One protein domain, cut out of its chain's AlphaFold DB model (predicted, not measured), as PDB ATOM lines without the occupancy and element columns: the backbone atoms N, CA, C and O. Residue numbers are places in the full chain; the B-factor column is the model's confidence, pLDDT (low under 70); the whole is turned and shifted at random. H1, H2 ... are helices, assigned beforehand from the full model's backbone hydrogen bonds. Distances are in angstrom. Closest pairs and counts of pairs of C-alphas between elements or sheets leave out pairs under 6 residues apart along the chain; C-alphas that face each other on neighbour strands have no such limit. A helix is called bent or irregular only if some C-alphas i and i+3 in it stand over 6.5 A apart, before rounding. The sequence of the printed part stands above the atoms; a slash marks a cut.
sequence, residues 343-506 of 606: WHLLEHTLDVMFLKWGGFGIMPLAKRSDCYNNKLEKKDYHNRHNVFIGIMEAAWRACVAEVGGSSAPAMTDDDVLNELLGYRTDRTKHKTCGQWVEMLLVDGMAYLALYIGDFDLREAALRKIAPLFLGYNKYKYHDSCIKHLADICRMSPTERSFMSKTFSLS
ATOM      1  N   TRP A 343     -20.818   1.557 -42.344       87.25
ATOM      2  CA  TRP A 343     -22.239   1.232 -42.447       87.25
ATOM      3  C   TRP A 343     -22.466  -0.288 -42.534       87.25
ATOM      4  O   TRP A 343     -23.155  -0.890 -41.707       87.25
ATOM      5  N   HIS A 344     -21.784  -0.940 -43.480       88.25
ATOM      6  CA  HIS A 344     -21.844  -2.391 -43.655       88.25
ATOM      7  C   HIS A 344     -21.253  -3.144 -42.461       88.25
ATOM      8  O   HIS A 344     -21.796  -4.160 -42.018       88.25
ATOM      9  N   LEU A 345     -20.129  -2.664 -41.927       92.06
ATOM     10  CA  LEU A 345     -19.488  -3.294 -40.782       92.06
ATOM     11  C   LEU A 345     -20.394  -3.251 -39.541       92.06
ATOM     12  O   LEU A 345     -20.513  -4.259 -38.845       92.06
ATOM     13  N   LEU A 346     -21.078  -2.135 -39.294       92.81
ATOM     14  CA  LEU A 346     -22.053  -1.943 -38.224       92.81
ATOM     15  C   LEU A 346     -23.285  -2.821 -38.427       92.81
ATOM     16  O   LEU A 346     -23.712  -3.481 -37.477       92.81
ATOM     17  N   GLU A 347     -23.832  -2.877 -39.643       91.94
ATOM     18  CA  GLU A 347     -24.963  -3.745 -39.983       91.94
ATOM     19  C   GLU A 347     -24.647  -5.214 -39.676       91.94
ATOM     20  O   GLU A 347     -25.405  -5.905 -38.988       91.94
ATOM     21  N   HIS A 348     -23.493  -5.697 -40.133       93.31
ATOM     22  CA  HIS A 348     -23.110  -7.087 -39.926       93.31
ATOM     23  C   HIS A 348     -22.620  -7.379 -38.510       93.31
ATOM     24  O   HIS A 348     -22.830  -8.489 -38.020       93.31
ATOM     25  N   THR A 349     -22.018  -6.413 -37.818       94.31
ATOM     26  CA  THR A 349     -21.725  -6.562 -36.387       94.31
ATOM     27  C   THR A 349     -23.031  -6.735 -35.625       94.31
ATOM     28  O   THR A 349     -23.155  -7.647 -34.812       94.31
ATOM     29  N   LEU A 350     -24.048  -5.936 -35.948       93.56
ATOM     30  CA  LEU A 350     -25.365  -6.033 -35.339       93.56
ATOM     31  C   LEU A 350     -26.048  -7.380 -35.636       93.56
ATOM     32  O   LEU A 350     -26.640  -7.965 -34.734       93.56
ATOM     33  N   ASP A 351     -25.921  -7.927 -36.854       91.88
ATOM     34  CA  ASP A 351     -26.310  -9.320 -37.150       91.88
ATOM     35  C   ASP A 351     -25.699 -10.305 -36.157       91.88
ATOM     36  O   ASP A 351     -26.414 -11.135 -35.595       91.88
ATOM     37  N   VAL A 352     -24.389 -10.211 -35.934       93.38
ATOM     38  CA  VAL A 352     -23.685 -11.096 -35.005       93.38
ATOM     39  C   VAL A 352     -24.148 -10.873 -33.568       93.38
ATOM     40  O   VAL A 352     -24.370 -11.852 -32.858       93.38
ATOM     41  N   MET A 353     -24.397  -9.626 -33.156       93.31
ATOM     42  CA  MET A 353     -24.949  -9.326 -31.831       93.31
ATOM     43  C   MET A 353     -26.318  -9.972 -31.632       93.31
ATOM     44  O   MET A 353     -26.545 -10.617 -30.614       93.31
ATOM     45  N   PHE A 354     -27.221  -9.877 -32.610       91.38
ATOM     46  CA  PHE A 354     -28.528 -10.532 -32.528       91.38
ATOM     47  C   PHE A 354     -28.429 -12.062 -32.600       91.38
ATOM     48  O   PHE A 354     -29.219 -12.740 -31.949       91.38
ATOM     49  N   LEU A 355     -27.468 -12.628 -33.333       91.56
ATOM     50  CA  LEU A 355     -27.240 -14.078 -33.352       91.56
ATOM     51  C   LEU A 355     -26.707 -14.591 -32.010       91.56
ATOM     52  O   LEU A 355     -27.193 -15.599 -31.502       91.56
ATOM     53  N   LYS A 356     -25.734 -13.886 -31.426       92.50
ATOM     54  CA  LYS A 356     -25.126 -14.232 -30.140       92.50
ATOM     55  C   LYS A 356     -26.091 -14.023 -28.985       92.50
ATOM     56  O   LYS A 356     -26.307 -14.932 -28.192       92.50
ATOM     57  N   TRP A 357     -26.670 -12.829 -28.901       92.31
ATOM     58  CA  TRP A 357     -27.388 -12.350 -27.724       92.31
ATOM     59  C   TRP A 357     -28.912 -12.370 -27.873       92.31
ATOM     60  O   TRP A 357     -29.627 -12.256 -26.879       92.31
ATOM     61  N   GLY A 358     -29.437 -12.586 -29.083       88.25
ATOM     62  CA  GLY A 358     -30.874 -12.572 -29.379       88.25
ATOM     63  C   GLY A 358     -31.703 -13.467 -28.458       88.25
ATOM     64  O   GLY A 358     -32.754 -13.049 -27.969       88.25
ATOM     65  N   GLY A 359     -31.215 -14.679 -28.183       87.25
ATOM     66  CA  GLY A 359     -31.871 -15.641 -27.293       87.25
ATOM     67  C   GLY A 359     -31.742 -15.318 -25.800       87.25
ATOM     68  O   GLY A 359     -32.585 -15.741 -25.012       87.25
ATOM     69  N   PHE A 360     -30.747 -14.523 -25.402       83.50
ATOM     70  CA  PHE A 360     -30.440 -14.199 -24.003       83.50
ATOM     71  C   PHE A 360     -31.264 -13.020 -23.477       83.50
ATOM     72  O   PHE A 360     -30.780 -12.166 -22.744       83.50
ATOM     73  N   GLY A 361     -32.534 -12.956 -23.866       74.75
ATOM     74  CA  GLY A 361     -33.449 -11.914 -23.420       74.75
ATOM     75  C   GLY A 361     -33.554 -10.715 -24.357       74.75
ATOM     76  O   GLY A 361     -34.577 -10.052 -24.285       74.75
ATOM     77  N   ILE A 362     -32.632 -10.492 -25.306       77.38
ATOM     78  CA  ILE A 362     -32.764  -9.393 -26.285       77.38
ATOM     79  C   ILE A 362     -34.079  -9.510 -27.064       77.38
ATOM     80  O   ILE A 362     -34.916  -8.616 -27.007       77.38
ATOM     81  N   MET A 363     -34.308 -10.618 -27.777       82.62
ATOM     82  CA  MET A 363     -35.517 -10.778 -28.592       82.62
ATOM     83  C   MET A 363     -36.795 -10.878 -27.746       82.62
ATOM     84  O   MET A 363     -37.794 -10.271 -28.132       82.62
ATOM     85  N   PRO A 364     -36.816 -11.589 -26.599       83.50
ATOM     86  CA  PRO A 364     -37.948 -11.538 -25.677       83.50
ATOM     87  C   PRO A 364     -38.270 -10.134 -25.146       83.50
ATOM     88  O   PRO A 364     -39.445  -9.776 -25.101       83.50
ATOM     89  N   LEU A 365     -37.263  -9.339 -24.760       78.88
ATOM     90  CA  LEU A 365     -37.450  -7.962 -24.290       78.88
ATOM     91  C   LEU A 365     -37.938  -7.067 -25.423       78.88
ATOM     92  O   LEU A 365     -38.917  -6.353 -25.232       78.88
ATOM     93  N   ALA A 366     -37.338  -7.188 -26.612       78.88
ATOM     94  CA  ALA A 366     -37.804  -6.504 -27.810       78.88
ATOM     95  C   ALA A 366     -39.293  -6.788 -28.023       78.88
ATOM     96  O   ALA A 366     -40.083  -5.856 -28.039       78.88
ATOM     97  N   LYS A 367     -39.693  -8.067 -28.090       82.81
ATOM     98  CA  LYS A 367     -41.085  -8.505 -28.321       82.81
ATOM     99  C   LYS A 367     -42.081  -8.036 -27.263       82.81
ATOM    100  O   LYS A 367     -43.264  -7.929 -27.563       82.81
ATOM    101  N   ARG A 368     -41.629  -7.831 -26.024       80.75
ATOM    102  CA  ARG A 368     -42.460  -7.309 -24.929       80.75
ATOM    103  C   ARG A 368     -42.514  -5.785 -24.902       80.75
ATOM    104  O   ARG A 368     -43.430  -5.238 -24.302       80.75
ATOM    105  N   SER A 369     -41.531  -5.125 -25.499       73.50
ATOM    106  CA  SER A 369     -41.541  -3.685 -25.711       73.50
ATOM    107  C   SER A 369     -42.329  -3.337 -26.974       73.50
ATOM    108  O   SER A 369     -42.348  -4.103 -27.938       73.50
ATOM    109  N   ASP A 370     -42.879  -2.127 -27.033       73.94
ATOM    110  CA  ASP A 370     -43.478  -1.588 -28.265       73.94
ATOM    111  C   ASP A 370     -42.430  -1.330 -29.370       73.94
ATOM    112  O   ASP A 370     -42.755  -0.902 -30.478       73.94
ATOM    113  N   CYS A 371     -41.151  -1.599 -29.091       68.44
ATOM    114  CA  CYS A 371     -40.064  -1.490 -30.050       68.44
ATOM    115  C   CYS A 371     -40.022  -2.676 -31.031       68.44
ATOM    116  O   CYS A 371     -39.341  -2.577 -32.054       68.44
ATOM    117  N   TYR A 372     -40.737  -3.784 -30.766       73.81
ATOM    118  CA  TYR A 372     -40.835  -4.875 -31.735       73.81
ATOM    119  C   TYR A 372     -41.857  -4.583 -32.825       73.81
ATOM    120  O   TYR A 372     -43.062  -4.593 -32.596       73.81
ATOM    121  N   ASN A 373     -41.377  -4.393 -34.048       73.19
ATOM    122  CA  ASN A 373     -42.221  -4.325 -35.232       73.19
ATOM    123  C   ASN A 373     -41.711  -5.299 -36.302       73.19
ATOM    124  O   ASN A 373     -40.554  -5.721 -36.286       73.19
ATOM    125  N   ASN A 374     -42.543  -5.592 -37.302       71.00
ATOM    126  CA  ASN A 374     -42.146  -6.410 -38.457       71.00
ATOM    127  C   ASN A 374     -40.935  -5.820 -39.219       71.00
ATOM    128  O   ASN A 374     -40.391  -6.475 -40.102       71.00
ATOM    129  N   LYS A 375     -40.499  -4.580 -38.930       66.38
ATOM    130  CA  LYS A 375     -39.310  -3.972 -39.548       66.38
ATOM    131  C   LYS A 375     -37.999  -4.471 -38.933       66.38
ATOM    132  O   LYS A 375     -37.003  -4.492 -39.648       66.38
ATOM    133  N   LEU A 376     -37.998  -4.947 -37.682       71.25
ATOM    134  CA  LEU A 376     -36.859  -5.688 -37.115       71.25
ATOM    135  C   LEU A 376     -36.540  -6.935 -37.942       71.25
ATOM    136  O   LEU A 376     -35.374  -7.246 -38.174       71.25
ATOM    137  N   GLU A 377     -37.577  -7.612 -38.431       71.94
ATOM    138  CA  GLU A 377     -37.440  -8.784 -39.299       71.94
ATOM    139  C   GLU A 377     -36.978  -8.400 -40.713       71.94
ATOM    140  O   GLU A 377     -36.266  -9.164 -41.362       71.94
ATOM    141  N   LYS A 378     -37.297  -7.184 -41.178       71.56
ATOM    142  CA  LYS A 378     -36.930  -6.675 -42.514       71.56
ATOM    143  C   LYS A 378     -35.471  -6.215 -42.655       71.56
ATOM    144  O   LYS A 378     -35.146  -5.583 -43.652       71.56
ATOM    145  N   LYS A 379     -34.589  -6.546 -41.703       73.81
ATOM    146  CA  LYS A 379     -33.159  -6.168 -41.707       73.81
ATOM    147  C   LYS A 379     -32.900  -4.663 -41.879       73.81
ATOM    148  O   LYS A 379     -31.841  -4.272 -42.347       73.81
ATOM    149  N   ASP A 380     -33.827  -3.809 -41.460       85.38
ATOM    150  CA  ASP A 380     -33.577  -2.369 -41.450       85.38
ATOM    151  C   ASP A 380     -32.550  -2.039 -40.357       85.38
ATOM    152  O   ASP A 380     -32.824  -2.217 -39.165       85.38
ATOM    153  N   TYR A 381     -31.352  -1.615 -40.769       86.62
ATOM    154  CA  TYR A 381     -30.231  -1.353 -39.868       86.62
ATOM    155  C   TYR A 381     -30.585  -0.342 -38.773       86.62
ATOM    156  O   TYR A 381     -30.371  -0.635 -37.598       86.62
ATOM    157  N   HIS A 382     -31.171   0.808 -39.120       85.44
ATOM    158  CA  HIS A 382     -31.459   1.869 -38.152       85.44
ATOM    159  C   HIS A 382     -32.483   1.425 -37.104       85.44
ATOM    160  O   HIS A 382     -32.295   1.664 -35.911       85.44
ATOM    161  N   ASN A 383     -33.541   0.725 -37.520       85.38
ATOM    162  CA  ASN A 383     -34.521   0.182 -36.579       85.38
ATOM    163  C   ASN A 383     -33.883  -0.854 -35.648       85.38
ATOM    164  O   ASN A 383     -34.111  -0.825 -34.439       85.38
ATOM    165  N   ARG A 384     -33.050  -1.749 -36.191       88.31
ATOM    166  CA  ARG A 384     -32.337  -2.753 -35.394       88.31
ATOM    167  C   ARG A 384     -31.340  -2.120 -34.431       88.31
ATOM    168  O   ARG A 384     -31.250  -2.584 -33.299       88.31
ATOM    169  N   HIS A 385     -30.624  -1.082 -34.862       91.06
ATOM    170  CA  HIS A 385     -29.700  -0.321 -34.026       91.06
ATOM    171  C   HIS A 385     -30.454   0.285 -32.843       91.06
ATOM    172  O   HIS A 385     -30.127  -0.015 -31.702       91.06
ATOM    173  N   ASN A 386     -31.525   1.041 -33.100       88.44
ATOM    174  CA  ASN A 386     -32.320   1.679 -32.046       88.44
ATOM    175  C   ASN A 386     -32.868   0.665 -31.034       88.44
ATOM    176  O   ASN A 386     -32.818   0.895 -29.829       88.44
ATOM    177  N   VAL A 387     -33.356  -0.480 -31.519       87.00
ATOM    178  CA  VAL A 387     -33.836  -1.566 -30.657       87.00
ATOM    179  C   VAL A 387     -32.697  -2.153 -29.830       87.00
ATOM    180  O   VAL A 387     -32.860  -2.359 -28.632       87.00
ATOM    181  N   PHE A 388     -31.535  -2.394 -30.436       90.56
ATOM    182  CA  PHE A 388     -30.367  -2.902 -29.726       90.56
ATOM    183  C   PHE A 388     -29.891  -1.930 -28.639       90.56
ATOM    184  O   PHE A 388     -29.685  -2.360 -27.509       90.56
ATOM    185  N   ILE A 389     -29.818  -0.627 -28.931       91.25
ATOM    186  CA  ILE A 389     -29.476   0.411 -27.947       91.25
ATOM    187  C   ILE A 389     -30.495   0.460 -26.806       91.25
ATOM    188  O   ILE A 389     -30.101   0.446 -25.642       91.25
ATOM    189  N   GLY A 390     -31.796   0.447 -27.111       87.94
ATOM    190  CA  GLY A 390     -32.839   0.434 -26.081       87.94
ATOM    191  C   GLY A 390     -32.761  -0.801 -25.179       87.94
ATOM    192  O   GLY A 390     -32.962  -0.712 -23.969       87.94
ATOM    193  N   ILE A 391     -32.400  -1.955 -25.743       87.81
ATOM    194  CA  ILE A 391     -32.193  -3.191 -24.980       87.81
ATOM    195  C   ILE A 391     -30.923  -3.119 -24.137       87.81
ATOM    196  O   ILE A 391     -30.956  -3.545 -22.985       87.81
ATOM    197  N   MET A 392     -29.827  -2.570 -24.667       89.88
ATOM    198  CA  MET A 392     -28.616  -2.332 -23.883       89.88
ATOM    199  C   MET A 392     -28.911  -1.415 -22.691       89.88
ATOM    200  O   MET A 392     -28.518  -1.716 -21.568       89.88
ATOM    201  N   GLU A 393     -29.660  -0.335 -22.901       89.19
ATOM    202  CA  GLU A 393     -30.054   0.566 -21.820       89.19
ATOM    203  C   GLU A 393     -30.928  -0.144 -20.772       89.19
ATOM    204  O   GLU A 393     -30.686  -0.020 -19.569       89.19
ATOM    205  N   ALA A 394     -31.922  -0.922 -21.207       85.69
ATOM    206  CA  ALA A 394     -32.795  -1.670 -20.305       85.69
ATOM    207  C   ALA A 394     -32.025  -2.730 -19.502       85.69
ATOM    208  O   ALA A 394     -32.218  -2.844 -18.291       85.69
ATOM    209  N   ALA A 395     -31.127  -3.472 -20.157       88.12
ATOM    210  CA  ALA A 395     -30.267  -4.457 -19.514       88.12
ATOM    211  C   ALA A 395     -29.322  -3.789 -18.507       88.12
ATOM    212  O   ALA A 395     -29.201  -4.270 -17.385       88.12
ATOM    213  N   TRP A 396     -28.726  -2.644 -18.861       89.06
ATOM    214  CA  TRP A 396     -27.896  -1.861 -17.945       89.06
ATOM    215  C   TRP A 396     -28.675  -1.455 -16.694       89.06
ATOM    216  O   TRP A 396     -28.244  -1.744 -15.582       89.06
ATOM    217  N   ARG A 397     -29.864  -0.859 -16.856       86.25
ATOM    218  CA  ARG A 397     -30.724  -0.466 -15.727       86.25
ATOM    219  C   ARG A 397     -31.095  -1.658 -14.842       86.25
ATOM    220  O   ARG A 397     -31.099  -1.517 -13.625       86.25
ATOM    221  N   ALA A 398     -31.385  -2.816 -15.436       87.06
ATOM    222  CA  ALA A 398     -31.694  -4.031 -14.688       87.06
ATOM    223  C   ALA A 398     -30.481  -4.542 -13.895       87.06
ATOM    224  O   ALA A 398     -30.615  -4.839 -12.711       87.06
ATOM    225  N   CYS A 399     -29.297  -4.574 -14.511       88.25
ATOM    226  CA  CYS A 399     -28.055  -4.951 -13.842       88.25
ATOM    227  C   CYS A 399     -27.716  -4.000 -12.681       88.25
ATOM    228  O   CYS A 399     -27.397  -4.459 -11.589       88.25
ATOM    229  N   VAL A 400     -27.849  -2.683 -12.881       87.06
ATOM    230  CA  VAL A 400     -27.629  -1.678 -11.825       87.06
ATOM    231  C   VAL A 400     -28.643  -1.824 -10.688       87.06
ATOM    232  O   VAL A 400     -28.267  -1.741  -9.522       87.06
ATOM    233  N   ALA A 401     -29.919  -2.072 -11.000       87.44
ATOM    234  CA  ALA A 401     -30.949  -2.296  -9.985       87.44
ATOM    235  C   ALA A 401     -30.695  -3.570  -9.161       87.44
ATOM    236  O   ALA A 401     -30.969  -3.587  -7.962       87.44
ATOM    237  N   GLU A 402     -30.155  -4.624  -9.784       88.12
ATOM    238  CA  GLU A 402     -29.759  -5.848  -9.082       88.12
ATOM    239  C   GLU A 402     -28.577  -5.609  -8.134       88.12
ATOM    240  O   GLU A 402     -28.594  -6.118  -7.019       88.12
ATOM    241  N   VAL A 403     -27.591  -4.803  -8.547       87.75
ATOM    242  CA  VAL A 403     -26.446  -4.409  -7.707       87.75
ATOM    243  C   VAL A 403     -26.878  -3.539  -6.525       87.75
ATOM    244  O   VAL A 403     -26.470  -3.782  -5.392       87.75
ATOM    245  N   GLY A 404     -27.725  -2.536  -6.765       81.81
ATOM    246  CA  GLY A 404     -28.153  -1.605  -5.719       81.81
ATOM    247  C   GLY A 404     -29.075  -2.228  -4.666       81.81
ATOM    248  O   GLY A 404     -29.193  -1.699  -3.561       81.81
ATOM    249  N   GLY A 405     -29.751  -3.339  -4.976       78.12
ATOM    250  CA  GLY A 405     -30.803  -3.881  -4.115       78.12
ATOM    251  C   GLY A 405     -31.839  -2.815  -3.709       78.12
ATOM    252  O   GLY A 405     -31.849  -1.683  -4.185       78.12
ATOM    253  N   SER A 406     -32.757  -3.144  -2.804       61.62
ATOM    254  CA  SER A 406     -33.685  -2.136  -2.250       61.62
ATOM    255  C   SER A 406     -33.112  -1.399  -1.033       61.62
ATOM    256  O   SER A 406     -33.773  -0.522  -0.483       61.62
ATOM    257  N   SER A 407     -31.914  -1.781  -0.578       59.75
ATOM    258  CA  SER A 407     -31.371  -1.398   0.730       59.75
ATOM    259  C   SER A 407     -29.863  -1.131   0.747       59.75
ATOM    260  O   SER A 407     -29.312  -0.977   1.838       59.75
ATOM    261  N   ALA A 408     -29.174  -1.087  -0.401       64.69
ATOM    262  CA  ALA A 408     -27.754  -0.743  -0.397       64.69
ATOM    263  C   ALA A 408     -27.548   0.765  -0.154       64.69
ATOM    264  O   ALA A 408     -28.385   1.584  -0.551       64.69
ATOM    265  N   PRO A 409     -26.440   1.155   0.502       75.12
ATOM    266  CA  PRO A 409     -26.021   2.551   0.575       75.12
ATOM    267  C   PRO A 409     -25.827   3.142  -0.830       75.12
ATOM    268  O   PRO A 409     -25.660   2.410  -1.802       75.12
ATOM    269  N   ALA A 410     -25.835   4.475  -0.938       83.62
ATOM    270  CA  ALA A 410     -25.575   5.164  -2.201       83.62
ATOM    271  C   ALA A 410     -24.198   4.752  -2.757       83.62
ATOM    272  O   ALA A 410     -23.167   5.179  -2.242       83.62
ATOM    273  N   MET A 411     -24.201   3.897  -3.778       85.06
ATOM    274  CA  MET A 411     -22.997   3.446  -4.472       85.06
ATOM    275  C   MET A 411     -22.531   4.518  -5.455       85.06
ATOM    276  O   MET A 411     -23.351   5.204  -6.071       85.06
ATOM    277  N   THR A 412     -21.218   4.658  -5.620       89.81
ATOM    278  CA  THR A 412     -20.661   5.460  -6.713       89.81
ATOM    279  C   THR A 412     -20.758   4.699  -8.039       89.81
ATOM    280  O   THR A 412     -20.895   3.474  -8.057       89.81
ATOM    281  N   ASP A 413     -20.644   5.404  -9.167       85.88
ATOM    282  CA  ASP A 413     -20.613   4.766 -10.493       85.88
ATOM    283  C   ASP A 413     -19.477   3.731 -10.618       85.88
ATOM    284  O   ASP A 413     -19.619   2.737 -11.334       85.88
ATOM    285  N   ASP A 414     -18.350   3.955  -9.933       89.62
ATOM    286  CA  ASP A 414     -17.213   3.031  -9.925       89.62
ATOM    287  C   ASP A 414     -17.498   1.788  -9.075       89.62
ATOM    288  O   ASP A 414     -17.157   0.684  -9.494       89.62
ATOM    289  N   ASP A 415     -18.187   1.937  -7.939       89.50
ATOM    290  CA  ASP A 415     -18.617   0.797  -7.121       89.50
ATOM    291  C   ASP A 415     -19.581  -0.099  -7.903       89.50
ATOM    292  O   ASP A 415     -19.417  -1.318  -7.935       89.50
ATOM    293  N   VAL A 416     -20.560   0.508  -8.586       88.00
ATOM    294  CA  VAL A 416     -21.520  -0.224  -9.423       88.00
ATOM    295  C   VAL A 416     -20.795  -0.963 -10.543       88.00
ATOM    296  O   VAL A 416     -21.062  -2.139 -10.781       88.00
ATOM    297  N   LEU A 417     -19.857  -0.301 -11.224       89.31
ATOM    298  CA  LEU A 417     -19.090  -0.932 -12.292       89.31
ATOM    299  C   LEU A 417     -18.245  -2.104 -11.774       89.31
ATOM    300  O   LEU A 417     -18.235  -3.159 -12.405       89.31
ATOM    301  N   ASN A 418     -17.573  -1.947 -10.633       91.19
ATOM    302  CA  ASN A 418     -16.761  -3.005 -10.033       91.19
ATOM    303  C   ASN A 418     -17.606  -4.219  -9.625       91.19
ATOM    304  O   ASN A 418     -17.209  -5.352  -9.905       91.19
ATOM    305  N   GLU A 419     -18.790  -4.002  -9.049       90.50
ATOM    306  CA  GLU A 419     -19.707  -5.095  -8.702       90.50
ATOM    307  C   GLU A 419     -20.199  -5.836  -9.956       90.50
ATOM    308  O   GLU A 419     -20.168  -7.068 -10.022       90.50
ATOM    309  N   LEU A 420     -20.561  -5.099 -11.013       90.00
ATOM    310  CA  LEU A 420     -20.946  -5.698 -12.295       90.00
ATOM    311  C   LEU A 420     -19.799  -6.498 -12.922       90.00
ATOM    312  O   LEU A 420     -20.019  -7.599 -13.430       90.00
ATOM    313  N   LEU A 421     -18.562  -6.002 -12.856       89.69
ATOM    314  CA  LEU A 421     -17.388  -6.773 -13.272       89.69
ATOM    315  C   LEU A 421     -17.234  -8.054 -12.434       89.69
ATOM    316  O   LEU A 421     -16.885  -9.101 -12.986       89.69
ATOM    317  N   GLY A 422     -17.593  -8.016 -11.149       89.50
ATOM    318  CA  GLY A 422     -17.742  -9.195 -10.298       89.50
ATOM    319  C   GLY A 422     -18.728 -10.217 -10.874       89.50
ATOM    320  O   GLY A 422     -18.374 -11.389 -11.029       89.50
ATOM    321  N   TYR A 423     -19.915  -9.780 -11.314       89.81
ATOM    322  CA  TYR A 423     -20.941 -10.656 -11.912       89.81
ATOM    323  C   TYR A 423     -20.453 -11.355 -13.188       89.81
ATOM    324  O   TYR A 423     -20.856 -12.483 -13.483       89.81
ATOM    325  N   ARG A 424     -19.559 -10.711 -13.949       85.56
ATOM    326  CA  ARG A 424     -18.928 -11.319 -15.132       85.56
ATOM    327  C   ARG A 424     -18.036 -12.508 -14.760       85.56
ATOM    328  O   ARG A 424     -17.986 -13.483 -15.515       85.56
ATOM    329  N   THR A 425     -17.336 -12.419 -13.628       87.38
ATOM    330  CA  THR A 425     -16.421 -13.465 -13.141       87.38
ATOM    331  C   THR A 425     -17.151 -14.592 -12.408       87.38
ATOM    332  O   THR A 425     -16.836 -15.759 -12.633       87.38
ATOM    333  N   ASP A 426     -18.186 -14.278 -11.621       87.56
ATOM    334  CA  ASP A 426     -19.010 -15.258 -10.903       87.56
ATOM    335  C   ASP A 426     -20.369 -15.483 -11.589       87.56
ATOM    336  O   ASP A 426     -21.448 -15.142 -11.090       87.56
ATOM    337  N   ARG A 427     -20.323 -16.137 -12.756       81.31
ATOM    338  CA  ARG A 427     -21.535 -16.482 -13.522       81.31
ATOM    339  C   ARG A 427     -22.440 -17.489 -12.810       81.31
ATOM    340  O   ARG A 427     -23.553 -17.728 -13.272       81.31
ATOM    341  N   THR A 428     -21.977 -18.127 -11.732       85.62
ATOM    342  CA  THR A 428     -22.769 -19.149 -11.034       85.62
ATOM    343  C   THR A 428     -23.910 -18.529 -10.239       85.62
ATOM    344  O   THR A 428     -25.009 -19.089 -10.231       85.62
ATOM    345  N   LYS A 429     -23.669 -17.352  -9.650       83.94
ATOM    346  CA  LYS A 429     -24.649 -16.613  -8.846       83.94
ATOM    347  C   LYS A 429     -25.557 -15.733  -9.695       83.94
ATOM    348  O   LYS A 429     -26.766 -15.735  -9.493       83.94
ATOM    349  N   HIS A 430     -24.996 -15.074 -10.705       82.00
ATOM    350  CA  HIS A 430     -25.716 -14.108 -11.537       82.00
ATOM    351  C   HIS A 430     -25.775 -14.590 -12.986       82.00
ATOM    352  O   HIS A 430     -25.210 -13.970 -13.877       82.00
ATOM    353  N   LYS A 431     -26.433 -15.726 -13.255       85.88
ATOM    354  CA  LYS A 431     -26.416 -16.338 -14.602       85.88
ATOM    355  C   LYS A 431     -26.894 -15.384 -15.702       85.88
ATOM    356  O   LYS A 431     -26.223 -15.251 -16.721       85.88
ATOM    357  N   THR A 432     -28.031 -14.719 -15.496       87.56
ATOM    358  CA  THR A 432     -28.606 -13.787 -16.480       87.56
ATOM    359  C   THR A 432     -27.849 -12.461 -16.505       87.56
ATOM    360  O   THR A 432     -27.400 -12.045 -17.570       87.56
ATOM    361  N   CYS A 433     -27.635 -11.827 -15.349       88.44
ATOM    362  CA  CYS A 433     -26.926 -10.549 -15.303       88.44
ATOM    363  C   CYS A 433     -25.454 -10.663 -15.699       88.44
ATOM    364  O   CYS A 433     -24.965  -9.788 -16.394       88.44
ATOM    365  N   GLY A 434     -24.765 -11.759 -15.396       90.56
ATOM    366  CA  GLY A 434     -23.407 -12.014 -15.880       90.56
ATOM    367  C   GLY A 434     -23.329 -12.109 -17.410       90.56
ATOM    368  O   GLY A 434     -22.383 -11.597 -18.007       90.56
ATOM    369  N   GLN A 435     -24.342 -12.693 -18.065       90.75
ATOM    370  CA  GLN A 435     -24.450 -12.695 -19.532       90.75
ATOM    371  C   GLN A 435     -24.732 -11.296 -20.086       90.75
ATOM    372  O   GLN A 435     -24.118 -10.891 -21.069       90.75
ATOM    373  N   TRP A 436     -25.634 -10.541 -19.456       92.12
ATOM    374  CA  TRP A 436     -25.919  -9.165 -19.866       92.12
ATOM    375  C   TRP A 436     -24.736  -8.237 -19.639       92.12
ATOM    376  O   TRP A 436     -24.461  -7.417 -20.500       92.12
ATOM    377  N   VAL A 437     -23.985  -8.388 -18.553       92.69
ATOM    378  CA  VAL A 437     -22.757  -7.628 -18.316       92.69
ATOM    379  C   VAL A 437     -21.722  -7.927 -19.399       92.69
ATOM    380  O   VAL A 437     -21.102  -6.999 -19.909       92.69
ATOM    381  N   GLU A 438     -21.552  -9.189 -19.800       92.75
ATOM    382  CA  GLU A 438     -20.670  -9.540 -20.919       92.75
ATOM    383  C   GLU A 438     -21.137  -8.893 -22.232       92.75
ATOM    384  O   GLU A 438     -20.338  -8.269 -22.931       92.75
ATOM    385  N   MET A 439     -22.437  -8.967 -22.532       94.00
ATOM    386  CA  MET A 439     -23.029  -8.272 -23.675       94.00
ATOM    387  C   MET A 439     -22.793  -6.759 -23.601       94.00
ATOM    388  O   MET A 439     -22.422  -6.165 -24.600       94.00
ATOM    389  N   LEU A 440     -23.016  -6.124 -22.451       93.50
ATOM    390  CA  LEU A 440     -22.968  -4.673 -22.295       93.50
ATOM    391  C   LEU A 440     -21.541  -4.144 -22.351       93.50
ATOM    392  O   LEU A 440     -21.269  -3.232 -23.125       93.50
ATOM    393  N   LEU A 441     -20.648  -4.710 -21.540       92.88
ATOM    394  CA  LEU A 441     -19.316  -4.161 -21.291       92.88
ATOM    395  C   LEU A 441     -18.256  -4.641 -22.284       92.88
ATOM    396  O   LEU A 441     -17.217  -3.998 -22.396       92.88
ATOM    397  N   VAL A 442     -18.499  -5.742 -23.001       92.56
ATOM    398  CA  VAL A 442     -17.537  -6.287 -23.971       92.56
ATOM    399  C   VAL A 442     -18.040  -6.059 -25.391       92.56
ATOM    400  O   VAL A 442     -17.532  -5.202 -26.112       92.56
ATOM    401  N   ASP A 443     -19.072  -6.797 -25.784       95.00
ATOM    402  CA  ASP A 443     -19.515  -6.841 -27.177       95.00
ATOM    403  C   ASP A 443     -20.268  -5.566 -27.589       95.00
ATOM    404  O   ASP A 443     -20.037  -5.001 -28.657       95.00
ATOM    405  N   GLY A 444     -21.152  -5.089 -26.718       94.75
ATOM    406  CA  GLY A 444     -21.945  -3.880 -26.888       94.75
ATOM    407  C   GLY A 444     -21.079  -2.627 -26.858       94.75
ATOM    408  O   GLY A 444     -21.266  -1.751 -27.698       94.75
ATOM    409  N   MET A 445     -20.078  -2.561 -25.973       94.44
ATOM    410  CA  MET A 445     -19.086  -1.480 -26.002       94.44
ATOM    411  C   MET A 445     -18.262  -1.491 -27.288       94.44
ATOM    412  O   MET A 445     -18.045  -0.428 -27.859       94.44
ATOM    413  N   ALA A 446     -17.842  -2.659 -27.785       95.12
ATOM    414  CA  ALA A 446     -17.150  -2.738 -29.071       95.12
ATOM    415  C   ALA A 446     -18.047  -2.253 -30.225       95.12
ATOM    416  O   ALA A 446     -17.597  -1.498 -31.085       95.12
ATOM    417  N   TYR A 447     -19.333  -2.614 -30.214       95.25
ATOM    418  CA  TYR A 447     -20.308  -2.099 -31.176       95.25
ATOM    419  C   TYR A 447     -20.486  -0.575 -31.088       95.25
ATOM    420  O   TYR A 447     -20.465   0.105 -32.110       95.25
ATOM    421  N   LEU A 448     -20.629  -0.026 -29.879       93.44
ATOM    422  CA  LEU A 448     -20.767   1.415 -29.656       93.44
ATOM    423  C   LEU A 448     -19.511   2.185 -30.062       93.44
ATOM    424  O   LEU A 448     -19.615   3.238 -30.681       93.44
ATOM    425  N   ALA A 449     -18.332   1.651 -29.752       92.62
ATOM    426  CA  ALA A 449     -17.052   2.218 -30.155       92.62
ATOM    427  C   ALA A 449     -16.926   2.302 -31.679       92.62
ATOM    428  O   ALA A 449     -16.484   3.326 -32.199       92.62
ATOM    429  N   LEU A 450     -17.391   1.271 -32.392       92.19
ATOM    430  CA  LEU A 450     -17.500   1.313 -33.846       92.19
ATOM    431  C   LEU A 450     -18.519   2.373 -34.310       92.19
ATOM    432  O   LEU A 450     -18.234   3.130 -35.228       92.19
ATOM    433  N   TYR A 451     -19.682   2.463 -33.657       91.44
ATOM    434  CA  TYR A 451     -20.761   3.389 -34.031       91.44
ATOM    435  C   TYR A 451     -20.405   4.871 -33.833       91.44
ATOM    436  O   TYR A 451     -20.799   5.713 -34.634       91.44
ATOM    437  N   ILE A 452     -19.641   5.204 -32.787       89.31
ATOM    438  CA  ILE A 452     -19.160   6.573 -32.519       89.31
ATOM    439  C   ILE A 452     -18.254   7.079 -33.656       89.31
ATOM    440  O   ILE A 452     -18.090   8.286 -33.834       89.31
ATOM    441  N   GLY A 453     -17.659   6.167 -34.428       83.12
ATOM    442  CA  GLY A 453     -16.821   6.510 -35.568       83.12
ATOM    443  C   GLY A 453     -15.501   7.173 -35.176       83.12
ATOM    444  O   GLY A 453     -14.850   7.759 -36.024       83.12
ATOM    445  N   ASP A 454     -15.065   7.115 -33.919       90.44
ATOM    446  CA  ASP A 454     -13.717   7.570 -33.565       90.44
ATOM    447  C   ASP A 454     -12.670   6.550 -34.049       90.44
ATOM    448  O   ASP A 454     -12.882   5.344 -33.947       90.44
ATOM    449  N   PHE A 455     -11.552   7.018 -34.611       91.44
ATOM    450  CA  PHE A 455     -10.561   6.139 -35.243       91.44
ATOM    451  C   PHE A 455      -9.887   5.186 -34.246       91.44
ATOM    452  O   PHE A 455      -9.738   3.998 -34.535       91.44
ATOM    453  N   ASP A 456      -9.506   5.690 -33.071       90.94
ATOM    454  CA  ASP A 456      -8.811   4.889 -32.063       90.94
ATOM    455  C   ASP A 456      -9.790   3.897 -31.418       90.94
ATOM    456  O   ASP A 456      -9.476   2.715 -31.240       90.94
ATOM    457  N   LEU A 457     -11.025   4.346 -31.155       92.00
ATOM    458  CA  LEU A 457     -12.110   3.465 -30.716       92.00
ATOM    459  C   LEU A 457     -12.434   2.387 -31.750       92.00
ATOM    460  O   LEU A 457     -12.653   1.234 -31.378       92.00
ATOM    461  N   ARG A 458     -12.430   2.728 -33.040       92.00
ATOM    462  CA  ARG A 458     -12.639   1.775 -34.130       92.00
ATOM    463  C   ARG A 458     -11.546   0.712 -34.151       92.00
ATOM    464  O   ARG A 458     -11.868  -0.469 -34.283       92.00
ATOM    465  N   GLU A 459     -10.274   1.091 -34.017       93.19
ATOM    466  CA  GLU A 459      -9.170   0.124 -33.957       93.19
ATOM    467  C   GLU A 459      -9.383  -0.866 -32.798       93.19
ATOM    468  O   GLU A 459      -9.315  -2.084 -32.997       93.19
ATOM    469  N   ALA A 460      -9.713  -0.360 -31.607       93.25
ATOM    470  CA  ALA A 460     -10.004  -1.189 -30.438       93.25
ATOM    471  C   ALA A 460     -11.232  -2.095 -30.655       93.25
ATOM    472  O   ALA A 460     -11.191  -3.292 -30.352       93.25
ATOM    473  N   ALA A 461     -12.305  -1.554 -31.234       94.50
ATOM    474  CA  ALA A 461     -13.532  -2.280 -31.543       94.50
ATOM    475  C   ALA A 461     -13.287  -3.436 -32.520       94.50
ATOM    476  O   ALA A 461     -13.741  -4.554 -32.277       94.50
ATOM    477  N   LEU A 462     -12.520  -3.209 -33.590       93.69
ATOM    478  CA  LEU A 462     -12.205  -4.228 -34.593       93.69
ATOM    479  C   LEU A 462     -11.506  -5.451 -33.984       93.69
ATOM    480  O   LEU A 462     -11.816  -6.581 -34.366       93.69
ATOM    481  N   ARG A 463     -10.612  -5.250 -33.004       93.69
ATOM    482  CA  ARG A 463      -9.936  -6.352 -32.292       93.69
ATOM    483  C   ARG A 463     -10.922  -7.232 -31.521       93.69
ATOM    484  O   ARG A 463     -10.730  -8.443 -31.455       93.69
ATOM    485  N   LYS A 464     -11.982  -6.640 -30.962       93.81
ATOM    486  CA  LYS A 464     -13.032  -7.359 -30.219       93.81
ATOM    487  C   LYS A 464     -14.091  -7.970 -31.146       93.81
ATOM    488  O   LYS A 464     -14.573  -9.065 -30.878       93.81
ATOM    489  N   ILE A 465     -14.420  -7.307 -32.256       93.06
ATOM    490  CA  ILE A 465     -15.461  -7.742 -33.200       93.06
ATOM    491  C   ILE A 465     -14.971  -8.863 -34.129       93.06
ATOM    492  O   ILE A 465     -15.755  -9.751 -34.468       93.06
ATOM    493  N   ALA A 466     -13.695  -8.879 -34.533       93.00
ATOM    494  CA  ALA A 466     -13.190  -9.909 -35.444       93.00
ATOM    495  C   ALA A 466     -13.449 -11.347 -34.927       93.00
ATOM    496  O   ALA A 466     -14.060 -12.125 -35.668       93.00
ATOM    497  N   PRO A 467     -13.129 -11.709 -33.664       92.69
ATOM    498  CA  PRO A 467     -13.484 -13.017 -33.103       92.69
ATOM    499  C   PRO A 467     -14.987 -13.328 -33.124       92.69
ATOM    500  O   PRO A 467     -15.372 -14.485 -33.298       92.69
ATOM    501  N   LEU A 468     -15.852 -12.316 -32.988       92.75
ATOM    502  CA  LEU A 468     -17.301 -12.504 -33.079       92.75
ATOM    503  C   LEU A 468     -17.710 -12.905 -34.504       92.75
ATOM    504  O   LEU A 468     -18.475 -13.851 -34.682       92.75
ATOM    505  N   PHE A 469     -17.161 -12.266 -35.538       93.25
ATOM    506  CA  PHE A 469     -17.438 -12.677 -36.921       93.25
ATOM    507  C   PHE A 469     -16.992 -14.113 -37.217       93.25
ATOM    508  O   PHE A 469     -17.687 -14.824 -37.952       93.25
ATOM    509  N   LEU A 470     -15.870 -14.548 -36.632       91.44
ATOM    510  CA  LEU A 470     -15.395 -15.927 -36.742       91.44
ATOM    511  C   LEU A 470     -16.371 -16.908 -36.080       91.44
ATOM    512  O   LEU A 470     -16.781 -17.883 -36.705       91.44
ATOM    513  N   GLY A 471     -16.779 -16.623 -34.840       91.31
ATOM    514  CA  GLY A 471     -17.644 -17.505 -34.053       91.31
ATOM    515  C   GLY A 471     -19.063 -17.664 -34.608       91.31
ATOM    516  O   GLY A 471     -19.679 -18.707 -34.413       91.31
ATOM    517  N   TYR A 472     -19.576 -16.664 -35.332       89.44
ATOM    518  CA  TYR A 472     -20.962 -16.637 -35.823       89.44
ATOM    519  C   TYR A 472     -21.082 -16.780 -37.349       89.44
ATOM    520  O   TYR A 472     -22.038 -16.292 -37.952       89.44
ATOM    521  N   ASN A 473     -20.129 -17.483 -37.977       76.25
ATOM    522  CA  ASN A 473     -20.158 -17.874 -39.395       76.25
ATOM    523  C   ASN A 473     -20.332 -16.686 -40.367       76.25
ATOM    524  O   ASN A 473     -21.031 -16.745 -41.380       76.25
ATOM    525  N   LYS A 474     -19.669 -15.573 -40.055       76.56
ATOM    526  CA  LYS A 474     -19.549 -14.396 -40.922       76.56
ATOM    527  C   LYS A 474     -18.085 -14.231 -41.349       76.56
ATOM    528  O   LYS A 474     -17.552 -13.124 -41.354       76.56
ATOM    529  N   TYR A 475     -17.449 -15.343 -41.745       74.12
ATOM    530  CA  TYR A 475     -16.019 -15.452 -42.102       74.12
ATOM    531  C   TYR A 475     -15.521 -14.329 -43.017       74.12
ATOM    532  O   TYR A 475     -14.443 -13.769 -42.857       74.12
ATOM    533  N   LYS A 476     -16.378 -13.948 -43.953       80.88
ATOM    534  CA  LYS A 476     -16.188 -12.856 -44.895       80.88
ATOM    535  C   LYS A 476     -15.800 -11.512 -44.230       80.88
ATOM    536  O   LYS A 476     -14.845 -10.859 -44.663       80.88
ATOM    537  N   TYR A 477     -16.490 -11.112 -43.161       88.62
ATOM    538  CA  TYR A 477     -16.163  -9.885 -42.423       88.62
ATOM    539  C   TYR A 477     -15.029 -10.081 -41.420       88.62
ATOM    540  O   TYR A 477     -14.266  -9.142 -41.210       88.62
ATOM    541  N   HIS A 478     -14.853 -11.289 -40.878       90.94
ATOM    542  CA  HIS A 478     -13.684 -11.630 -40.062       90.94
ATOM    543  C   HIS A 478     -12.377 -11.350 -40.816       90.94
ATOM    544  O   HIS A 478     -11.546 -10.573 -40.343       90.94
ATOM    545  N   ASP A 479     -12.235 -11.886 -42.031       90.88
ATOM    546  CA  ASP A 479     -11.032 -11.682 -42.844       90.88
ATOM    547  C   ASP A 479     -10.826 -10.207 -43.197       90.88
ATOM    548  O   ASP A 479      -9.696  -9.721 -43.256       90.88
ATOM    549  N   SER A 480     -11.925  -9.483 -43.418       92.69
ATOM    550  CA  SER A 480     -11.880  -8.051 -43.720       92.69
ATOM    551  C   SER A 480     -11.407  -7.243 -42.507       92.69
ATOM    552  O   SER A 480     -10.551  -6.379 -42.666       92.69
ATOM    553  N   CYS A 481     -11.864  -7.579 -41.294       91.19
ATOM    554  CA  CYS A 481     -11.391  -6.960 -40.053       91.19
ATOM    555  C   CYS A 481      -9.899  -7.229 -39.818       91.19
ATOM    556  O   CYS A 481      -9.163  -6.304 -39.490       91.19
ATOM    557  N   ILE A 482      -9.433  -8.465 -40.030       93.50
ATOM    558  CA  ILE A 482      -8.014  -8.816 -39.860       93.50
ATOM    559  C   ILE A 482      -7.134  -8.056 -40.853       93.50
ATOM    560  O   ILE A 482      -6.126  -7.476 -40.453       93.50
ATOM    561  N   LYS A 483      -7.508  -8.028 -42.139       93.19
ATOM    562  CA  LYS A 483      -6.768  -7.268 -43.160       93.19
ATOM    563  C   LYS A 483      -6.717  -5.784 -42.811       93.19
ATOM    564  O   LYS A 483      -5.649  -5.188 -42.855       93.19
ATOM    565  N   HIS A 484      -7.847  -5.226 -42.389       92.94
ATOM    566  CA  HIS A 484      -7.949  -3.829 -41.991       92.94
ATOM    567  C   HIS A 484      -7.056  -3.503 -40.782       92.94
ATOM    568  O   HIS A 484      -6.316  -2.526 -40.812       92.94
ATOM    569  N   LEU A 485      -7.054  -4.347 -39.743       92.56
ATOM    570  CA  LEU A 485      -6.145  -4.205 -38.600       92.56
ATOM    571  C   LEU A 485      -4.676  -4.302 -39.030       92.56
ATOM    572  O   LEU A 485      -3.851  -3.506 -38.587       92.56
ATOM    573  N   ALA A 486      -4.343  -5.239 -39.921       92.62
ATOM    574  CA  ALA A 486      -2.995  -5.359 -40.463       92.62
ATOM    575  C   ALA A 486      -2.579  -4.102 -41.250       92.62
ATOM    576  O   ALA A 486      -1.429  -3.678 -41.155       92.62
ATOM    577  N   ASP A 487      -3.503  -3.483 -41.984       90.69
ATOM    578  CA  ASP A 487      -3.257  -2.234 -42.703       90.69
ATOM    579  C   ASP A 487      -3.065  -1.052 -41.746       90.69
ATOM    580  O   ASP A 487      -2.098  -0.309 -41.908       90.69
ATOM    581  N   ILE A 488      -3.879  -0.931 -40.688       90.94
ATOM    582  CA  ILE A 488      -3.675   0.062 -39.618       90.94
ATOM    583  C   ILE A 488      -2.298  -0.126 -38.958       90.94
ATOM    584  O   ILE A 488      -1.568   0.843 -38.734       90.94
ATOM    585  N   CYS A 489      -1.880  -1.363 -38.679       91.31
ATOM    586  CA  CYS A 489      -0.550  -1.675 -38.136       91.31
ATOM    587  C   CYS A 489       0.603  -1.248 -39.057       91.31
ATOM    588  O   CYS A 489       1.678  -0.920 -38.561       91.31
ATOM    589  N   ARG A 490       0.389  -1.219 -40.376       89.81
ATOM    590  CA  ARG A 490       1.389  -0.783 -41.366       89.81
ATOM    591  C   ARG A 490       1.370   0.721 -41.640       89.81
ATOM    592  O   ARG A 490       2.300   1.215 -42.276       89.81
ATOM    593  N   MET A 491       0.337   1.444 -41.204       89.44
ATOM    594  CA  MET A 491       0.270   2.895 -41.368       89.44
ATOM    595  C   MET A 491       1.423   3.578 -40.635       89.44
ATOM    596  O   MET A 491       1.706   3.291 -39.471       89.44
ATOM    597  N   SER A 492       2.055   4.539 -41.306       89.00
ATOM    598  CA  SER A 492       3.031   5.423 -40.671       89.00
ATOM    599  C   SER A 492       2.376   6.277 -39.568       89.00
ATOM    600  O   SER A 492       1.168   6.529 -39.617       89.00
ATOM    601  N   PRO A 493       3.147   6.795 -38.590       90.62
ATOM    602  CA  PRO A 493       2.612   7.694 -37.561       90.62
ATOM    603  C   PRO A 493       1.872   8.904 -38.145       90.62
ATOM    604  O   PRO A 493       0.839   9.324 -37.626       90.62
ATOM    605  N   THR A 494       2.364   9.426 -39.268       86.31
ATOM    606  CA  THR A 494       1.746  10.531 -40.001       86.31
ATOM    607  C   THR A 494       0.370  10.156 -40.556       86.31
ATOM    608  O   THR A 494      -0.572  10.931 -40.428       86.31
ATOM    609  N   GLU A 495       0.225   8.960 -41.129       86.06
ATOM    610  CA  GLU A 495      -1.065   8.467 -41.626       86.06
ATOM    611  C   GLU A 495      -2.051   8.206 -40.497       86.06
ATOM    612  O   GLU A 495      -3.203   8.605 -40.606       86.06
ATOM    613  N   ARG A 496      -1.601   7.610 -39.390       90.25
ATOM    614  CA  ARG A 496      -2.443   7.440 -38.198       90.25
ATOM    615  C   ARG A 496      -2.901   8.787 -37.643       90.25
ATOM    616  O   ARG A 496      -4.071   8.951 -37.305       90.25
ATOM    617  N   SER A 497      -2.011   9.781 -37.594       88.44
ATOM    618  CA  SER A 497      -2.388  11.135 -37.175       88.44
ATOM    619  C   SER A 497      -3.369  11.793 -38.144       88.44
ATOM    620  O   SER A 497      -4.224  12.553 -37.697       88.44
ATOM    621  N   PHE A 498      -3.244  11.543 -39.448       86.25
ATOM    622  CA  PHE A 498      -4.215  12.015 -40.429       86.25
ATOM    623  C   PHE A 498      -5.572  11.346 -40.193       86.25
ATOM    624  O   PHE A 498      -6.551  12.041 -39.942       86.25
ATOM    625  N   MET A 499      -5.609  10.010 -40.158       88.81
ATOM    626  CA  MET A 499      -6.839   9.246 -39.970       88.81
ATOM    627  C   MET A 499      -7.547   9.608 -38.663       88.81
ATOM    628  O   MET A 499      -8.725   9.930 -38.696       88.81
ATOM    629  N   SER A 500      -6.849   9.681 -37.531       88.88
ATOM    630  CA  SER A 500      -7.460  10.107 -36.255       88.88
ATOM    631  C   SER A 500      -8.110  11.495 -36.301       88.88
ATOM    632  O   SER A 500      -9.066  11.746 -35.572       88.88
ATOM    633  N   LYS A 501      -7.641  12.397 -37.173       85.94
ATOM    634  CA  LYS A 501      -8.201  13.750 -37.325       85.94
ATOM    635  C   LYS A 501      -9.328  13.831 -38.348       85.94
ATOM    636  O   LYS A 501     -10.188  14.692 -38.204       85.94
ATOM    637  N   THR A 502      -9.292  13.004 -39.389       85.00
ATOM    638  CA  THR A 502     -10.199  13.130 -40.539       85.00
ATOM    639  C   THR A 502     -11.211  12.005 -40.648       85.00
ATOM    640  O   THR A 502     -12.158  12.143 -41.404       85.00
ATOM    641  N   PHE A 503     -11.028  10.888 -39.945       87.50
ATOM    642  CA  PHE A 503     -11.863   9.697 -40.097       87.50
ATOM    643  C   PHE A 503     -13.336   9.946 -39.735       87.50
ATOM    644  O   PHE A 503     -14.236   9.339 -40.317       87.50
ATOM    645  N   SER A 504     -13.580  10.877 -38.815       88.94
ATOM    646  CA  SER A 504     -14.921  11.253 -38.398       88.94
ATOM    647  C   SER A 504     -15.105  12.750 -38.297       88.94
ATOM    648  O   SER A 504     -14.158  13.519 -38.122       88.94
ATOM    649  N   LEU A 505     -16.362  13.159 -38.406       87.19
ATOM    650  CA  LEU A 505     -16.767  14.548 -38.308       87.19
ATOM    651  C   LEU A 505     -18.027  14.637 -37.445       87.19
ATOM    652  O   LEU A 505     -18.929  13.808 -37.538       87.19
ATOM    653  N   SER A 506     -18.118  15.667 -36.605       86.12
ATOM    654  CA  SER A 506     -19.390  16.018 -35.976       86.12
ATOM    655  C   SER A 506     -20.181  16.952 -36.883       86.12
ATOM    656  O   SER A 506     -19.809  18.122 -37.025       86.12
TER     657      SER A 506
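Overview. This is residues 343 to 506 of the 606 residues of an uncharacterized protein of Ectocarpus sp. CCAP 1310/34 (UniProt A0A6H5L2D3). H5 runs through the middle of a cluster of crossing helices: the sharply kinked H1 and the long H3 pack on it, H4 crosses near its first end, and H6 folds back from its last end. H7 pairs with H6 as a helical hairpin, short H8 meets the start of H6 at the far end, and residues 405 to 410 stick out. The printed part has 164 residues with eight named helices, H1 to H8 in order, and no named strand: all helix, mostly crossed in packing. It is compact, with a radius of gyration of the C-alphas of 17.6 A and spans of 54 by 39 by 32 A.

Arrangement. Start in H1, residues 343 to 368, which has a kink of 100 degrees near residue 358 and is irregular, C-alphas 360 and 363 being 7.7 A apart. H2, residues 374 to 377, only just touches H3, residues 381 to 404, and only at the corner, with 3 pairs of C-alphas within 8 A, the closest those of Leu 376 and Arg 384, 5.7 A apart. With residues 381 to 391, H3 touches H1 at a steep tilt of 52 degrees; the closest C-alphas, of Glu 347 and Tyr 381, are 5.8 A apart. H4, residues 413 to 425, touches H3 about perpendicular at 83 degrees, closest at the C-alphas of Val 403 and Val 416, 6.7 A. Next look at H5, residues 431 to 452. It touches H1 at a shallow tilt of 29 degrees, opposite ways, closest at the C-alphas of Leu 346 and Tyr 451, 6.9 A; H3 at 5.9 A between those of Cys 399 and Cys 433; and H4 at 4.6 A between those of Arg 424 and Gly 434. H6, residues 455 to 471, touches H5 at a steep tilt of 50 degrees, with the C-alphas of Ala 446 and Ala 461 closest at 4.4 A. H7, residues 475 to 490, forms a hairpin with H6 at a shallow tilt of 33 degrees, only just short of steep; the closest C-alphas, of Ala 466 and His 478, are 5.0 A apart. H8, residues 493 to 502, only just touches H6, only at their ends, with 3 pairs of C-alphas within 8 A, closest at those of Phe 455 and Ser 500, 5.1 A. Every O i to N i+4 pair is within hydrogen-bond range in H3, H4, H7 and H8; in H1 it is 16 of 22, in H5 15 of 18, in H6 11 of 13, and H2 is too short for one.

Along the chain. Find C-alpha 343 at (-22.239, 1.232, -42.447), where H1 begins; its ends are 28.1 A apart. H3 runs 34.2 A to C-alpha 404 at (-28.153, -1.605, -5.719), H5 30.0 A and H6 24.7 A. H8 ends at C-alpha 502, (-10.199, 13.130, -40.539).

Size, cuts and confidence. The C-alphas of Ser 407 and Ser 492, 54.3 A apart, are the two farthest. The printed part has no cut and no long link; H3 to H4 is short, the others tight. Mean pLDDT of the printed part is 87.2, with residues 371, 375 and 406 to 408 under 70.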